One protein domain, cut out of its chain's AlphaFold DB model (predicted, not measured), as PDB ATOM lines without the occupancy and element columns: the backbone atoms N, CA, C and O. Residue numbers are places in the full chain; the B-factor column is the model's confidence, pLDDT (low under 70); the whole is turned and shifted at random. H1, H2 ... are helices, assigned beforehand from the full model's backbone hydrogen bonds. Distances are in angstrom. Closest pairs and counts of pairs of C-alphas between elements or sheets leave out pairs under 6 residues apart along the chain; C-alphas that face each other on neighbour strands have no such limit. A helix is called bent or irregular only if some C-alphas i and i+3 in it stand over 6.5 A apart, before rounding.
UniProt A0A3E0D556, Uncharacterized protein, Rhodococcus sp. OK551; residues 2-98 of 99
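This is residues 2 to 98 of the 99 residues of an uncharacterized protein of Rhodococcus sp. OK551 (UniProt A0A3E0D556). One long helix, H1, makes the length of an open, two-armed shape; a small head of two short helices, H2 and H3, sits beside its last turns, and a fourth helix, H4, stands off alone as a second arm on the far end of a long link. H4 heads back toward the end of the shape where H1 begins, with empty space between these two arms. The printed part has 97 residues with four named helices, in the order H1, H2, H3, H4, and no named strand; the class is all helix. The whole is extended, with a radius of gyration of the C-alphas of 21.0 A, and only just flat, spanning 59 by 40 by 21 A.

H1, residues 2 to 41, is the longest helix, 59.6 A from C-alpha 2 at (4.166, 2.027, 75.943) to C-alpha 41 at (19.237, 59.502, 71.646). It is neither bent nor irregular, but only just: C-alphas 37 and 40 are 6.2 A apart. H2 holds residues 45 to 52 and H3 residues 56 to 65, 14.2 A long. H4, residues 80 to 96, is 25.4 A long and ends with C-alpha 96 at (25.697, 9.971, 104.824).

H1 and H2 are close but not clearly touching; their closest C-alphas, those of Val 38 and Ile 48, are 7.8 A apart. They run opposite ways at a steep tilt of 43 degrees. H1 and H3 are also close but not clearly touching, with the C-alphas of Asn 32 and Arg 62 closest at 7.4 A, and stand about perpendicular at 85 degrees. H2 and H3 only just touch, with 3 pairs of C-alphas within 8 A; the closest are those of Thr 49 and Leu 56, 6.1 A apart, and the lines stand about perpendicular at 90 degrees. H4 is apart from H1, H2 and H3. Residues 2 to 27, which belong to H1, stand free, and so do residues 75 to 98, of which 80 to 96 belong to H4. In H2 and H3 every O i to N i+4 pair is within hydrogen-bond range; in H1 33 of 36 are, and in H4 12 of 13.

The two C-alphas farthest apart are those of Glu 41 and Lys 98, at 62.4 A, while the first and last printed C-alphas, those of Val 2 and Lys 98, are 36.0 A apart. The printed part has no cut. The links H1 to H2 and H2 to H3 are tight, with 3 residues each; the link H3 to H4, residues 66 to 79, is long. The mean pLDDT of the printed part is 73.6, and that of H4 is 64. Values under 70 fall at residues 2 to 4, 38 to 42, 70 to 89 and 95 to 98.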
ATOM      1  N   VAL A   2       4.225   0.774  75.144       60.12
ATOM      2  CA  VAL A   2       4.166   2.027  75.943       60.12
ATOM      3  C   VAL A   2       5.496   2.803  75.976       60.12
ATOM      4  O   VAL A   2       5.499   4.023  75.873       60.12
ATOM      5  N   SER A   3       6.635   2.103  76.026       62.47
ATOM      6  CA  SER A   3       7.961   2.744  76.113       62.47
ATOM      7  C   SER A   3       8.325   3.591  74.878       62.47
ATOM      8  O   SER A   3       8.853   4.686  75.027       62.47
ATOM      9  N   ARG A   4       7.962   3.152  73.658       64.00
ATOM     10  CA  ARG A   4       8.196   3.935  72.424       64.00
ATOM     11  C   ARG A   4       7.371   5.226  72.394       64.00
ATOM     12  O   ARG A   4       7.940   6.281  72.165       64.00
ATOM     13  N   LYS A   5       6.085   5.168  72.766       70.56
ATOM     14  CA  LYS A   5       5.220   6.361  72.856       70.56
ATOM     15  C   LYS A   5       5.769   7.421  73.823       70.56
ATOM     16  O   LYS A   5       5.665   8.612  73.553       70.56
ATOM     17  N   ASN A   6       6.381   6.990  74.929       74.31
ATOM     18  CA  ASN A   6       7.008   7.901  75.889       74.31
ATOM     19  C   ASN A   6       8.307   8.523  75.344       74.31
ATOM     20  O   ASN A   6       8.582   9.688  75.618       74.31
ATOM     21  N   ILE A   7       9.089   7.775  74.560       76.69
ATOM     22  CA  ILE A   7      10.297   8.285  73.890       76.69
ATOM     23  C   ILE A   7       9.925   9.325  72.821       76.69
ATOM     24  O   ILE A   7      10.549  10.386  72.757       76.69
ATOM     25  N   ASP A   8       8.871   9.070  72.047       83.31
ATOM     26  CA  ASP A   8       8.377  10.003  71.029       83.31
ATOM     27  C   ASP A   8       7.866  11.304  71.679       83.31
ATOM     28  O   ASP A   8       8.209  12.402  71.243       83.31
ATOM     29  N   ALA A   9       7.141  11.200  72.802       82.81
ATOM     30  CA  ALA A   9       6.678  12.359  73.570       82.81
ATOM     31  C   ALA A   9       7.832  13.201  74.149       82.81
ATOM     32  O   ALA A   9       7.774  14.432  74.135       82.81
ATOM     33  N   LEU A  10       8.900  12.560  74.637       83.12
ATOM     34  CA  LEU A  10      10.091  13.261  75.128       83.12
ATOM     35  C   LEU A  10      10.857  13.958  73.999       83.12
ATOM     36  O   LEU A  10      11.372  15.059  74.197       83.12
ATOM     37  N   THR A  11      10.904  13.341  72.818       88.12
ATOM     38  CA  THR A  11      11.535  13.925  71.628       88.12
ATOM     39  C   THR A  11      10.788  15.181  71.186       88.12
ATOM     40  O   THR A  11      11.404  16.243  71.082       88.12
ATOM     41  N   ALA A  12       9.459  15.099  71.071       87.00
ATOM     42  CA  ALA A  12       8.605  16.234  70.731       87.00
ATOM     43  C   ALA A  12       8.717  17.379  71.757       87.00
ATOM     44  O   ALA A  12       8.797  18.553  71.395       87.00
ATOM     45  N   LEU A  13       8.802  17.060  73.054       89.19
ATOM     46  CA  LEU A  13       9.023  18.065  74.100       89.19
ATOM     47  C   LEU A  13      10.409  18.721  73.986       89.19
ATOM     48  O   LEU A  13      10.561  19.923  74.218       89.19
ATOM     49  N   GLY A  14      11.429  17.949  73.604       88.25
ATOM     50  CA  GLY A  14      12.772  18.453  73.329       88.25
ATOM     51  C   GLY A  14      12.843  19.370  72.105       88.25
ATOM     52  O   GLY A  14      13.611  20.334  72.111       88.25
ATOM     53  N   GLU A  15      12.053  19.097  71.070       90.44
ATOM     54  CA  GLU A  15      11.902  19.949  69.882       90.44
ATOM     55  C   GLU A  15      11.171  21.245  70.220       90.44
ATOM     56  O   GLU A  15      11.741  22.318  70.031       90.44
ATOM     57  N   ARG A  16      10.017  21.156  70.894       87.06
ATOM     58  CA  ARG A  16       9.268  22.325  71.386       87.06
ATOM     59  C   ARG A  16      10.134  23.242  72.250       87.06
ATOM     60  O   ARG A  16      10.080  24.463  72.149       87.06
ATOM     61  N   ARG A  17      10.984  22.665  73.106       91.00
ATOM     62  CA  ARG A  17      11.940  23.428  73.922       91.00
ATOM     63  C   ARG A  17      12.998  24.144  73.078       91.00
ATOM     64  O   ARG A  17      13.457  25.212  73.480       91.00
ATOM     65  N   ARG A  18      13.453  23.546  71.973       86.75
ATOM     66  CA  ARG A  18      14.420  24.170  71.056       86.75
ATOM     67  C   ARG A  18      13.775  25.319  70.287       86.75
ATOM     68  O   ARG A  18      14.371  26.387  70.243       86.75
ATOM     69  N   GLU A  19      12.558  25.127  69.795       88.56
ATOM     70  CA  GLU A  19      11.766  26.172  69.133       88.56
ATOM     71  C   GLU A  19      11.553  27.375  70.055       88.56
ATOM     72  O   GLU A  19      11.961  28.482  69.721       88.56
ATOM     73  N   LEU A  20      11.064  27.148  71.280       87.81
ATOM     74  CA  LEU A  20      10.866  28.218  72.265       87.81
ATOM     75  C   LEU A  20      12.161  28.967  72.606       87.81
ATOM     76  O   LEU A  20      12.134  30.155  72.910       87.81
ATOM     77  N   ARG A  21      13.314  28.289  72.573       87.06
ATOM     78  CA  ARG A  21      14.611  28.950  72.767       87.06
ATOM     79  C   ARG A  21      14.992  29.832  71.587       87.06
ATOM     80  O   ARG A  21      15.502  30.919  71.828       87.06
ATOM     81  N   ALA A  22      14.743  29.380  70.363       87.31
ATOM     82  CA  ALA A  22      14.988  30.175  69.166       87.31
ATOM     83  C   ALA A  22      14.062  31.401  69.111       87.31
ATOM     84  O   ALA A  22      14.518  32.504  68.824       87.31
ATOM     85  N   GLU A  23      12.784  31.237  69.466       84.81
ATOM     86  CA  GLU A  23      11.834  32.352  69.585       84.81
ATOM     87  C   GLU A  23      12.288  33.367  70.640       84.81
ATOM     88  O   GLU A  23      12.299  34.571  70.380       84.81
ATOM     89  N   LEU A  24      12.723  32.891  71.814       85.12
ATOM     90  CA  LEU A  24      13.289  33.758  72.846       85.12
ATOM     91  C   LEU A  24      14.518  34.511  72.331       85.12
ATOM     92  O   LEU A  24      14.599  35.718  72.526       85.12
ATOM     93  N   GLU A  25      15.444  33.839  71.650       81.56
ATOM     94  CA  GLU A  25      16.647  34.466  71.098       81.56
ATOM     95  C   GLU A  25      16.309  35.565  70.077       81.56
ATOM     96  O   GLU A  25      16.858  36.665  70.155       81.56
ATOM     97  N   ALA A  26      15.330  35.329  69.197       82.88
ATOM     98  CA  ALA A  26      14.854  36.329  68.242       82.88
ATOM     99  C   ALA A  26      14.239  37.560  68.935       82.88
ATOM    100  O   ALA A  26      14.521  38.705  68.564       82.88
ATOM    101  N   VAL A  27      13.431  37.345  69.981       82.75
ATOM    102  CA  VAL A  27      12.878  38.434  70.804       82.75
ATOM    103  C   VAL A  27      14.001  39.200  71.506       82.75
ATOM    104  O   VAL A  27      14.003  40.433  71.517       82.75
ATOM    105  N   GLU A  28      14.991  38.499  72.059       81.88
ATOM    106  CA  GLU A  28      16.134  39.133  72.710       81.88
ATOM    107  C   GLU A  28      16.959  39.983  71.742       81.88
ATOM    108  O   GLU A  28      17.387  41.081  72.110       81.88
ATOM    109  N   GLU A  29      17.159  39.514  70.514       83.38
ATOM    110  CA  GLU A  29      17.860  40.260  69.476       83.38
ATOM    111  C   GLU A  29      17.090  41.526  69.071       83.38
ATOM    112  O   GLU A  29      17.689  42.596  68.937       83.38
ATOM    113  N   SER A  30      15.762  41.436  68.947       83.06
ATOM    114  CA  SER A  30      14.887  42.581  68.660       83.06
ATOM    115  C   SER A  30      14.958  43.657  69.752       83.06
ATOM    116  O   SER A  30      15.137  44.847  69.462       83.06
ATOM    117  N   ILE A  31      14.924  43.238  71.023       80.88
ATOM    118  CA  ILE A  31      15.113  44.133  72.175       80.88
ATOM    119  C   ILE A  31      16.486  44.807  72.092       80.88
ATOM    120  O   ILE A  31      16.587  46.025  72.208       80.88
ATOM    121  N   ASN A  32      17.551  44.040  71.848       81.31
ATOM    122  CA  ASN A  32      18.909  44.579  71.782       81.31
ATOM    123  C   ASN A  32      19.090  45.577  70.625       81.31
ATOM    124  O   ASN A  32      19.740  46.609  70.801       81.31
ATOM    125  N   LYS A  33      18.501  45.301  69.454       82.88
ATOM    126  CA  LYS A  33      18.472  46.223  68.307       82.88
ATOM    127  C   LYS A  33      17.756  47.528  68.651       82.88
ATOM    128  O   LYS A  33      18.254  48.595  68.300       82.88
ATOM    129  N   SER A  34      16.634  47.448  69.360       79.62
ATOM    130  CA  SER A  34      15.866  48.623  69.793       79.62
ATOM    131  C   SER A  34      16.639  49.451  70.824       79.62
ATOM    132  O   SER A  34      16.778  50.662  70.665       79.62
ATOM    133  N   LEU A  35      17.256  48.798  71.817       77.50
ATOM    134  CA  LEU A  35      18.079  49.466  72.831       77.50
ATOM    135  C   LEU A  35      19.278  50.208  72.231       77.50
ATOM    136  O   LEU A  35      19.592  51.307  72.675       77.50
ATOM    137  N   LYS A  36      19.920  49.661  71.190       76.00
ATOM    138  CA  LYS A  36      21.015  50.347  70.481       76.00
ATOM    139  C   LYS A  36      20.593  51.642  69.780       76.00
ATOM    140  O   LYS A  36      21.467  52.457  69.523       76.00
ATOM    141  N   LYS A  37      19.312  51.816  69.441       74.38
ATOM    142  CA  LYS A  37      18.795  53.034  68.796       74.38
ATOM    143  C   LYS A  37      18.382  54.095  69.810       74.38
ATOM    144  O   LYS A  37      18.716  55.252  69.633       74.38
ATOM    145  N   VAL A  38      17.703  53.684  70.879       69.12
ATOM    146  CA  VAL A  38      17.181  54.605  71.903       69.12
ATOM    147  C   VAL A  38      18.295  55.129  72.813       69.12
ATOM    148  O   VAL A  38      18.321  56.305  73.156       69.12
ATOM    149  N   TYR A  39      19.252  54.272  73.183       67.50
ATOM    150  CA  TYR A  39      20.329  54.645  74.101       67.50
ATOM    151  C   TYR A  39      21.253  55.784  73.602       67.50
ATOM    152  O   TYR A  39      21.660  56.597  74.430       67.50
ATOM    153  N   PRO A  40      21.584  55.917  72.298       63.81
ATOM    154  CA  PRO A  40      22.307  57.093  71.811       63.81
ATOM    155  C   PRO A  40      21.466  58.384  71.729       63.81
ATOM    156  O   PRO A  40      22.061  59.447  71.590       63.81
ATOM    157  N   GLU A  41      20.130  58.339  71.842       63.50
ATOM    158  CA  GLU A  41      19.237  59.502  71.646       63.50
ATOM    159  C   GLU A  41      18.852  60.258  72.938       63.50
ATOM    160  O   GLU A  41      17.952  61.094  72.930       63.50
ATOM    161  N   GLY A  42      19.548  60.028  74.057       65.00
ATOM    162  CA  GLY A  42      19.423  60.880  75.252       65.00
ATOM    163  C   GLY A  42      18.173  60.659  76.113       65.00
ATOM    164  O   GLY A  42      17.888  61.487  76.976       65.00
ATOM    165  N   TRP A  43      17.453  59.551  75.921       75.56
ATOM    166  CA  TRP A  43      16.327  59.165  76.778       75.56
ATOM    167  C   TRP A  43      16.784  58.884  78.214       75.56
ATOM    168  O   TRP A  43      17.863  58.329  78.457       75.56
ATOM    169  N   THR A  44      15.938  59.233  79.179       76.88
ATOM    170  CA  THR A  44      16.160  58.950  80.599       76.88
ATOM    171  C   THR A  44      15.917  57.474  80.923       76.88
ATOM    172  O   THR A  44      15.237  56.744  80.200       76.88
ATOM    173  N   TRP A  45      16.477  56.998  82.038       75.56
ATOM    174  CA  TRP A  45      16.314  55.604  82.468       75.56
ATOM    175  C   TRP A  45      14.851  55.209  82.672       75.56
ATOM    176  O   TRP A  45      14.495  54.083  82.324       75.56
ATOM    177  N   ASP A  46      14.033  56.127  83.187       77.06
ATOM    178  CA  ASP A  46      12.620  55.886  83.469       77.06
ATOM    179  C   ASP A  46      11.830  55.688  82.167       77.06
ATOM    180  O   ASP A  46      11.153  54.668  82.014       77.06
ATOM    181  N   GLU A  47      12.039  56.560  81.174       77.88
ATOM    182  CA  GLU A  47      11.431  56.453  79.838       77.88
ATOM    183  C   GLU A  47      11.808  55.137  79.142       77.88
ATOM    184  O   GLU A  47      10.966  54.472  78.536       77.88
ATOM    185  N   ILE A  48      13.069  54.709  79.263       77.12
ATOM    186  CA  ILE A  48      13.523  53.444  78.671       77.12
ATOM    187  C   ILE A  48      12.903  52.247  79.405       77.12
ATOM    188  O   ILE A  48      12.530  51.258  78.766       77.12
ATOM    189  N   THR A  49      12.785  52.288  80.735       79.38
ATOM    190  CA  THR A  49      12.136  51.202  81.489       79.38
ATOM    191  C   THR A  49      10.647  51.092  81.189       79.38
ATOM    192  O   THR A  49      10.157  49.979  81.008       79.38
ATOM    193  N   GLU A  50       9.953  52.222  81.060       78.94
ATOM    194  CA  GLU A  50       8.534  52.268  80.719       78.94
ATOM    195  C   GLU A  50       8.296  51.739  79.298       78.94
ATOM    196  O   GLU A  50       7.533  50.790  79.107       78.94
ATOM    197  N   ALA A  51       9.046  52.241  78.311       74.56
ATOM    198  CA  ALA A  51       8.910  51.827  76.915       74.56
ATOM    199  C   ALA A  51       9.301  50.360  76.671       74.56
ATOM    200  O   ALA A  51       8.711  49.685  75.828       74.56
ATOM    201  N   SER A  52      10.299  49.845  77.394       72.25
ATOM    202  CA  SER A  52      10.741  48.455  77.234       72.25
ATOM    203  C   SER A  52       9.927  47.454  78.054       72.25
ATOM    204  O   SER A  52      10.048  46.251  77.817       72.25
ATOM    205  N   SER A  53       9.129  47.916  79.028       79.69
ATOM    206  CA  SER A  53       8.485  47.062  80.043       79.69
ATOM    207  C   SER A  53       9.469  46.118  80.759       79.69
ATOM    208  O   SER A  53       9.087  45.089  81.322       79.69
ATOM    209  N   LEU A  54      10.766  46.438  80.728       78.81
ATOM    210  CA  LEU A  54      11.812  45.675  81.391       78.81
ATOM    211  C   LEU A  54      12.080  46.275  82.763       78.81
ATOM    212  O   LEU A  54      12.148  47.491  82.933       78.81
ATOM    213  N   SER A  55      12.357  45.414  83.744       81.56
ATOM    214  CA  SER A  55      12.901  45.896  85.012       81.56
ATOM    215  C   SER A  55      14.220  46.646  84.781       81.56
ATOM    216  O   SER A  55      15.035  46.251  83.937       81.56
ATOM    217  N   LEU A  56      14.478  47.675  85.591       79.25
ATOM    218  CA  LEU A  56      15.714  48.464  85.545       79.25
ATOM    219  C   LEU A  56      16.976  47.589  85.654       79.25
ATOM    220  O   LEU A  56      17.994  47.858  85.013       79.25
ATOM    221  N   TYR A  57      16.900  46.489  86.412       80.94
ATOM    222  CA  TYR A  57      17.970  45.494  86.497       80.94
ATOM    223  C   TYR A  57      18.227  44.799  85.152       80.94
ATOM    224  O   TYR A  57      19.373  44.740  84.695       80.94
ATOM    225  N   THR A  58      17.173  44.296  84.502       82.06
ATOM    226  CA  THR A  58      17.270  43.635  83.191       82.06
ATOM    227  C   THR A  58      17.834  44.587  82.144       82.06
ATOM    228  O   THR A  58      18.704  44.201  81.363       82.06
ATOM    229  N   LEU A  59      17.374  45.837  82.162       82.88
ATOM    230  CA  LEU A  59      17.819  46.879  81.250       82.88
ATOM    231  C   LEU A  59      19.316  47.184  81.425       82.88
ATOM    232  O   LEU A  59      20.072  47.102  80.458       82.88
ATOM    233  N   ARG A  60      19.778  47.429  82.661       80.94
ATOM    234  CA  ARG A  60      21.207  47.639  82.962       80.94
ATOM    235  C   ARG A  60      22.072  46.457  82.536       80.94
ATOM    236  O   ARG A  60      23.122  46.653  81.931       80.94
ATOM    237  N   LEU A  61      21.639  45.228  82.824       83.50
ATOM    238  CA  LEU A  61      22.374  44.026  82.427       83.50
ATOM    239  C   LEU A  61      22.514  43.929  80.901       83.50
ATOM    240  O   LEU A  61      23.592  43.596  80.408       83.50
ATOM    241  N   ARG A  62      21.437  44.211  80.159       81.94
ATOM    242  CA  ARG A  62      21.438  44.185  78.689       81.94
ATOM    243  C   ARG A  62      22.327  45.279  78.107       81.94
ATOM    244  O   ARG A  62      23.185  44.971  77.292       81.94
ATOM    245  N   LEU A  63      22.194  46.522  78.559       81.19
ATOM    246  CA  LEU A  63      23.002  47.641  78.059       81.19
ATOM    247  C   LEU A  63      24.497  47.458  78.341       81.19
ATOM    248  O   LEU A  63      25.327  47.769  77.490       81.19
ATOM    249  N   ASN A  64      24.836  46.882  79.496       81.81
ATOM    250  CA  ASN A  64      26.206  46.517  79.841       81.81
ATOM    251  C   ASN A  64      26.759  45.441  78.892       81.81
ATOM    252  O   ASN A  64      27.830  45.610  78.317       81.81
ATOM    253  N   LYS A  65      25.991  44.371  78.627       82.00
ATOM    254  CA  LYS A  65      26.366  43.359  77.621       82.00
ATOM    255  C   LYS A  65      26.563  43.950  76.223       82.00
ATOM    256  O   LYS A  65      27.360  43.422  75.455       82.00
ATOM    257  N   LEU A  66      25.823  45.005  75.884       81.06
ATOM    258  CA  LEU A  66      25.928  45.697  74.600       81.06
ATOM    259  C   LEU A  66      27.080  46.714  74.546       81.06
ATOM    260  O   LEU A  66      27.291  47.297  73.487       81.06
ATOM    261  N   GLY A  67      27.805  46.937  75.650       80.50
ATOM    262  CA  GLY A  67      28.875  47.936  75.735       80.50
ATOM    263  C   GLY A  67      28.378  49.381  75.669       80.50
ATOM    264  O   GLY A  67      29.165  50.291  75.438       80.50
ATOM    265  N   LEU A  68      27.071  49.598  75.847       78.69
ATOM    266  CA  LEU A  68      26.449  50.924  75.802       78.69
ATOM    267  C   LEU A  68      26.632  51.682  77.122       78.69
ATOM    268  O   LEU A  68      26.622  52.909  77.142       78.69
ATOM    269  N   ILE A  69      26.834  50.951  78.223       75.38
ATOM    270  CA  ILE A  69      27.183  51.510  79.531       75.38
ATOM    271  C   ILE A  69      28.422  50.825  80.086       75.38
ATOM    272  O   ILE A  69      28.527  49.599  80.054       75.38
ATOM    273  N   ASN A  70      29.328  51.612  80.662       64.94
ATOM    274  CA  ASN A  70      30.468  51.081  81.397       64.94
ATOM    275  C   ASN A  70      30.028  50.710  82.811       64.94
ATOM    276  O   ASN A  70      29.506  51.535  83.563       64.94
ATOM    277  N   SER A  71      30.231  49.448  83.173       57.47
ATOM    278  CA  SER A  71      29.818  48.883  84.458       57.47
ATOM    279  C   SER A  71      30.936  48.785  85.493       57.47
ATOM    280  O   SER A  71      30.737  48.164  86.537       57.47
ATOM    281  N   ASP A  72      32.047  49.500  85.291       52.22
ATOM    282  CA  ASP A  72      33.167  49.590  86.245       52.22
ATOM    283  C   ASP A  72      32.795  50.187  87.620       52.22
ATOM    284  O   ASP A  72      33.646  50.337  88.492       52.22
ATOM    285  N   LYS A  73      31.515  50.501  87.869       52.06
ATOM    286  CA  LYS A  73      31.017  50.968  89.171       52.06
ATOM    287  C   LYS A  73      29.725  50.315  89.682       52.06
ATOM    288  O   LYS A  73      29.150  50.840  90.630       52.06
ATOM    289  N   SER A  74      29.247  49.182  89.152       45.66
ATOM    290  CA  SER A  74      28.039  48.538  89.717       45.66
ATOM    291  C   SER A  74      28.286  47.131  90.262       45.66
ATOM    292  O   SER A  74      28.140  46.147  89.544       45.66
ATOM    293  N   ALA A  75      28.619  47.116  91.555       51.34
ATOM    294  CA  ALA A  75      28.348  46.125  92.599       51.34
ATOM    295  C   ALA A  75      28.545  44.619  92.286       51.34
ATOM    296  O   ALA A  75      27.963  44.079  91.342       51.34
ATOM    297  N   PRO A  76      29.276  43.883  93.148       49.81
ATOM    298  CA  PRO A  76      29.446  42.444  92.993       49.81
ATOM    299  C   PRO A  76      28.081  41.741  92.966       49.81
ATOM    300  O   PRO A  76      27.198  42.039  93.770       49.81
ATOM    301  N   ARG A  77      27.909  40.788  92.035       49.56
ATOM    302  CA  ARG A  77      26.749  39.879  91.999       49.56
ATOM    303  C   ARG A  77      26.466  39.348  93.414       49.56
ATOM    304  O   ARG A  77      27.393  38.804  94.020       49.56
ATOM    305  N   PRO A  78      25.211  39.366  93.903       50.22
ATOM    306  CA  PRO A  78      24.839  38.552  95.052       50.22
ATOM    307  C   PRO A  78      25.212  37.096  94.756       50.22
ATOM    308  O   PRO A  78      24.874  36.571  93.689       50.22
ATOM    309  N   ARG A  79      25.956  36.466  95.673       54.66
ATOM    310  CA  ARG A  79      26.515  35.106  95.592       54.66
ATOM    311  C   ARG A  79      25.409  34.034  95.524       54.66
ATOM    312  O   ARG A  79      25.242  33.214  96.413       54.66
ATOM    313  N   THR A  80      24.673  33.965  94.416       56.09
ATOM    314  CA  THR A  80      23.695  32.893  94.136       56.09
ATOM    315  C   THR A  80      24.371  31.526  93.993       56.09
ATOM    316  O   THR A  80      23.739  30.495  94.214       56.09
ATOM    317  N   LYS A  81      25.673  31.499  93.672       55.56
ATOM    318  CA  LYS A  81      26.470  30.266  93.646       55.56
ATOM    319  C   LYS A  81      26.714  29.683  95.041       55.56
ATOM    320  O   LYS A  81      26.720  28.463  95.156       55.56
ATOM    321  N   GLU A  82      26.849  30.508  96.082       57.41
ATOM    322  CA  GLU A  82      27.126  30.014  97.441       57.41
ATOM    323  C   GLU A  82      25.911  29.314  98.033       57.41
ATOM    324  O   GLU A  82      26.025  28.165  98.441       57.41
ATOM    325  N   VAL A  83      24.722  29.913  97.926       56.06
ATOM    326  CA  VAL A  83      23.475  29.296  98.413       56.06
ATOM    327  C   VAL A  83      23.178  27.971  97.694       56.06
ATOM    328  O   VAL A  83      22.726  27.000  98.302       56.06
ATOM    329  N   ALA A  84      23.457  27.883  96.389       58.56
ATOM    330  CA  ALA A  84      23.278  26.645  95.627       58.56
ATOM    331  C   ALA A  84      24.317  25.566  95.990       58.56
ATOM    332  O   ALA A  84      24.000  24.372  95.987       58.56
ATOM    333  N   GLN A  85      25.550  25.969  96.302       62.41
ATOM    334  CA  GLN A  85      26.620  25.072  96.735       62.41
ATOM    335  C   GLN A  85      26.383  24.564  98.165       62.41
ATOM    336  O   GLN A  85      26.589  23.381  98.428       62.41
ATOM    337  N   GLU A  86      25.859  25.415  99.042       59.22
ATOM    338  CA  GLU A  86      25.512  25.102 100.429       59.22
ATOM    339  C   GLU A  86      24.311  24.146 100.519       59.22
ATOM    340  O   GLU A  86      24.349  23.147 101.235       59.22
ATOM    341  N   ARG A  87      23.287  24.334  99.671       62.44
ATOM    342  CA  ARG A  87      22.182  23.363  99.542       62.44
ATOM    343  C   ARG A  87      22.660  21.992  99.049       62.44
ATOM    344  O   ARG A  87      22.187  20.962  99.525       62.44
ATOM    345  N   LYS A  88      23.614  21.955  98.109       66.12
ATOM    346  CA  LYS A  88      24.199  20.695  97.614       66.12
ATOM    347  C   LYS A  88      25.086  20.007  98.654       66.12
ATOM    348  O   LYS A  88      25.092  18.778  98.702       66.12
ATOM    349  N   SER A  89      25.833  20.759  99.461       68.94
ATOM    350  CA  SER A  89      26.681  20.187 100.511       68.94
ATOM    351  C   SER A  89      25.846  19.635 101.671       68.94
ATOM    352  O   SER A  89      26.116  18.522 102.123       68.94
ATOM    353  N   GLN A  90      24.776  20.327 102.076       70.75
ATOM    354  CA  GLN A  90      23.835  19.832 103.089       70.75
ATOM    355  C   GLN A  90      23.098  18.566 102.632       70.75
ATOM    356  O   GLN A  90      23.028  17.592 103.378       70.75
ATOM    357  N   ALA A  91      22.632  18.513 101.379       73.44
ATOM    358  CA  ALA A  91      21.991  17.313 100.836       73.44
ATOM    359  C   ALA A  91      22.927  16.087 100.811       73.44
ATOM    360  O   ALA A  91      22.470  14.956 100.971       73.44
ATOM    361  N   ARG A  92      24.240  16.297 100.628       71.81
ATOM    362  CA  ARG A  92      25.243  15.222 100.699       71.81
ATOM    363  C   ARG A  92      25.485  14.748 102.131       71.81
ATOM    364  O   ARG A  92      25.527  13.542 102.336       71.81
ATOM    365  N   LYS A  93      25.588  15.659 103.106       71.25
ATOM    366  CA  LYS A  93      25.731  15.295 104.529       71.25
ATOM    367  C   LYS A  93      24.530  14.491 105.035       71.25
ATOM    368  O   LYS A  93      24.710  13.400 105.561       71.25
ATOM    369  N   ASN A  94      23.312  14.939 104.727       71.06
ATOM    370  CA  ASN A  94      22.080  14.265 105.154       71.06
ATOM    371  C   ASN A  94      21.908  12.846 104.580       71.06
ATOM    372  O   ASN A  94      21.123  12.065 105.112       71.06
ATOM    373  N   ARG A  95      22.600  12.510 103.480       64.94
ATOM    374  CA  ARG A  95      22.588  11.164 102.886       64.94
ATOM    375  C   ARG A  95      23.583  10.216 103.557       64.94
ATOM    376  O   ARG A  95      23.358   9.015 103.524       64.94
ATOM    377  N   ILE A  96      24.660  10.749 104.131       68.00
ATOM    378  CA  ILE A  96      25.697   9.971 104.824       68.00
ATOM    379  C   ILE A  96      25.261   9.647 106.258       68.00
ATOM    380  O   ILE A  96      25.574   8.581 106.754       68.00
ATOM    381  N   GLU A  97      24.501  10.529 106.912       58.34
ATOM    382  CA  GLU A  97      24.036  10.313 108.294       58.34
ATOM    383  C   GLU A  97      22.780   9.429 108.406       58.34
ATOM    384  O   GLU A  97      22.410   9.022 109.504       58.34
ATOM    385  N   LYS A  98      22.094   9.148 107.288       54.19
ATOM    386  CA  LYS A  98      20.861   8.336 107.245       54.19
ATOM    387  C   LYS A  98      21.014   6.982 106.540       54.19
ATOM    388  O   LYS A  98      20.010   6.286 106.389       54.19
TER     389      LYS A  98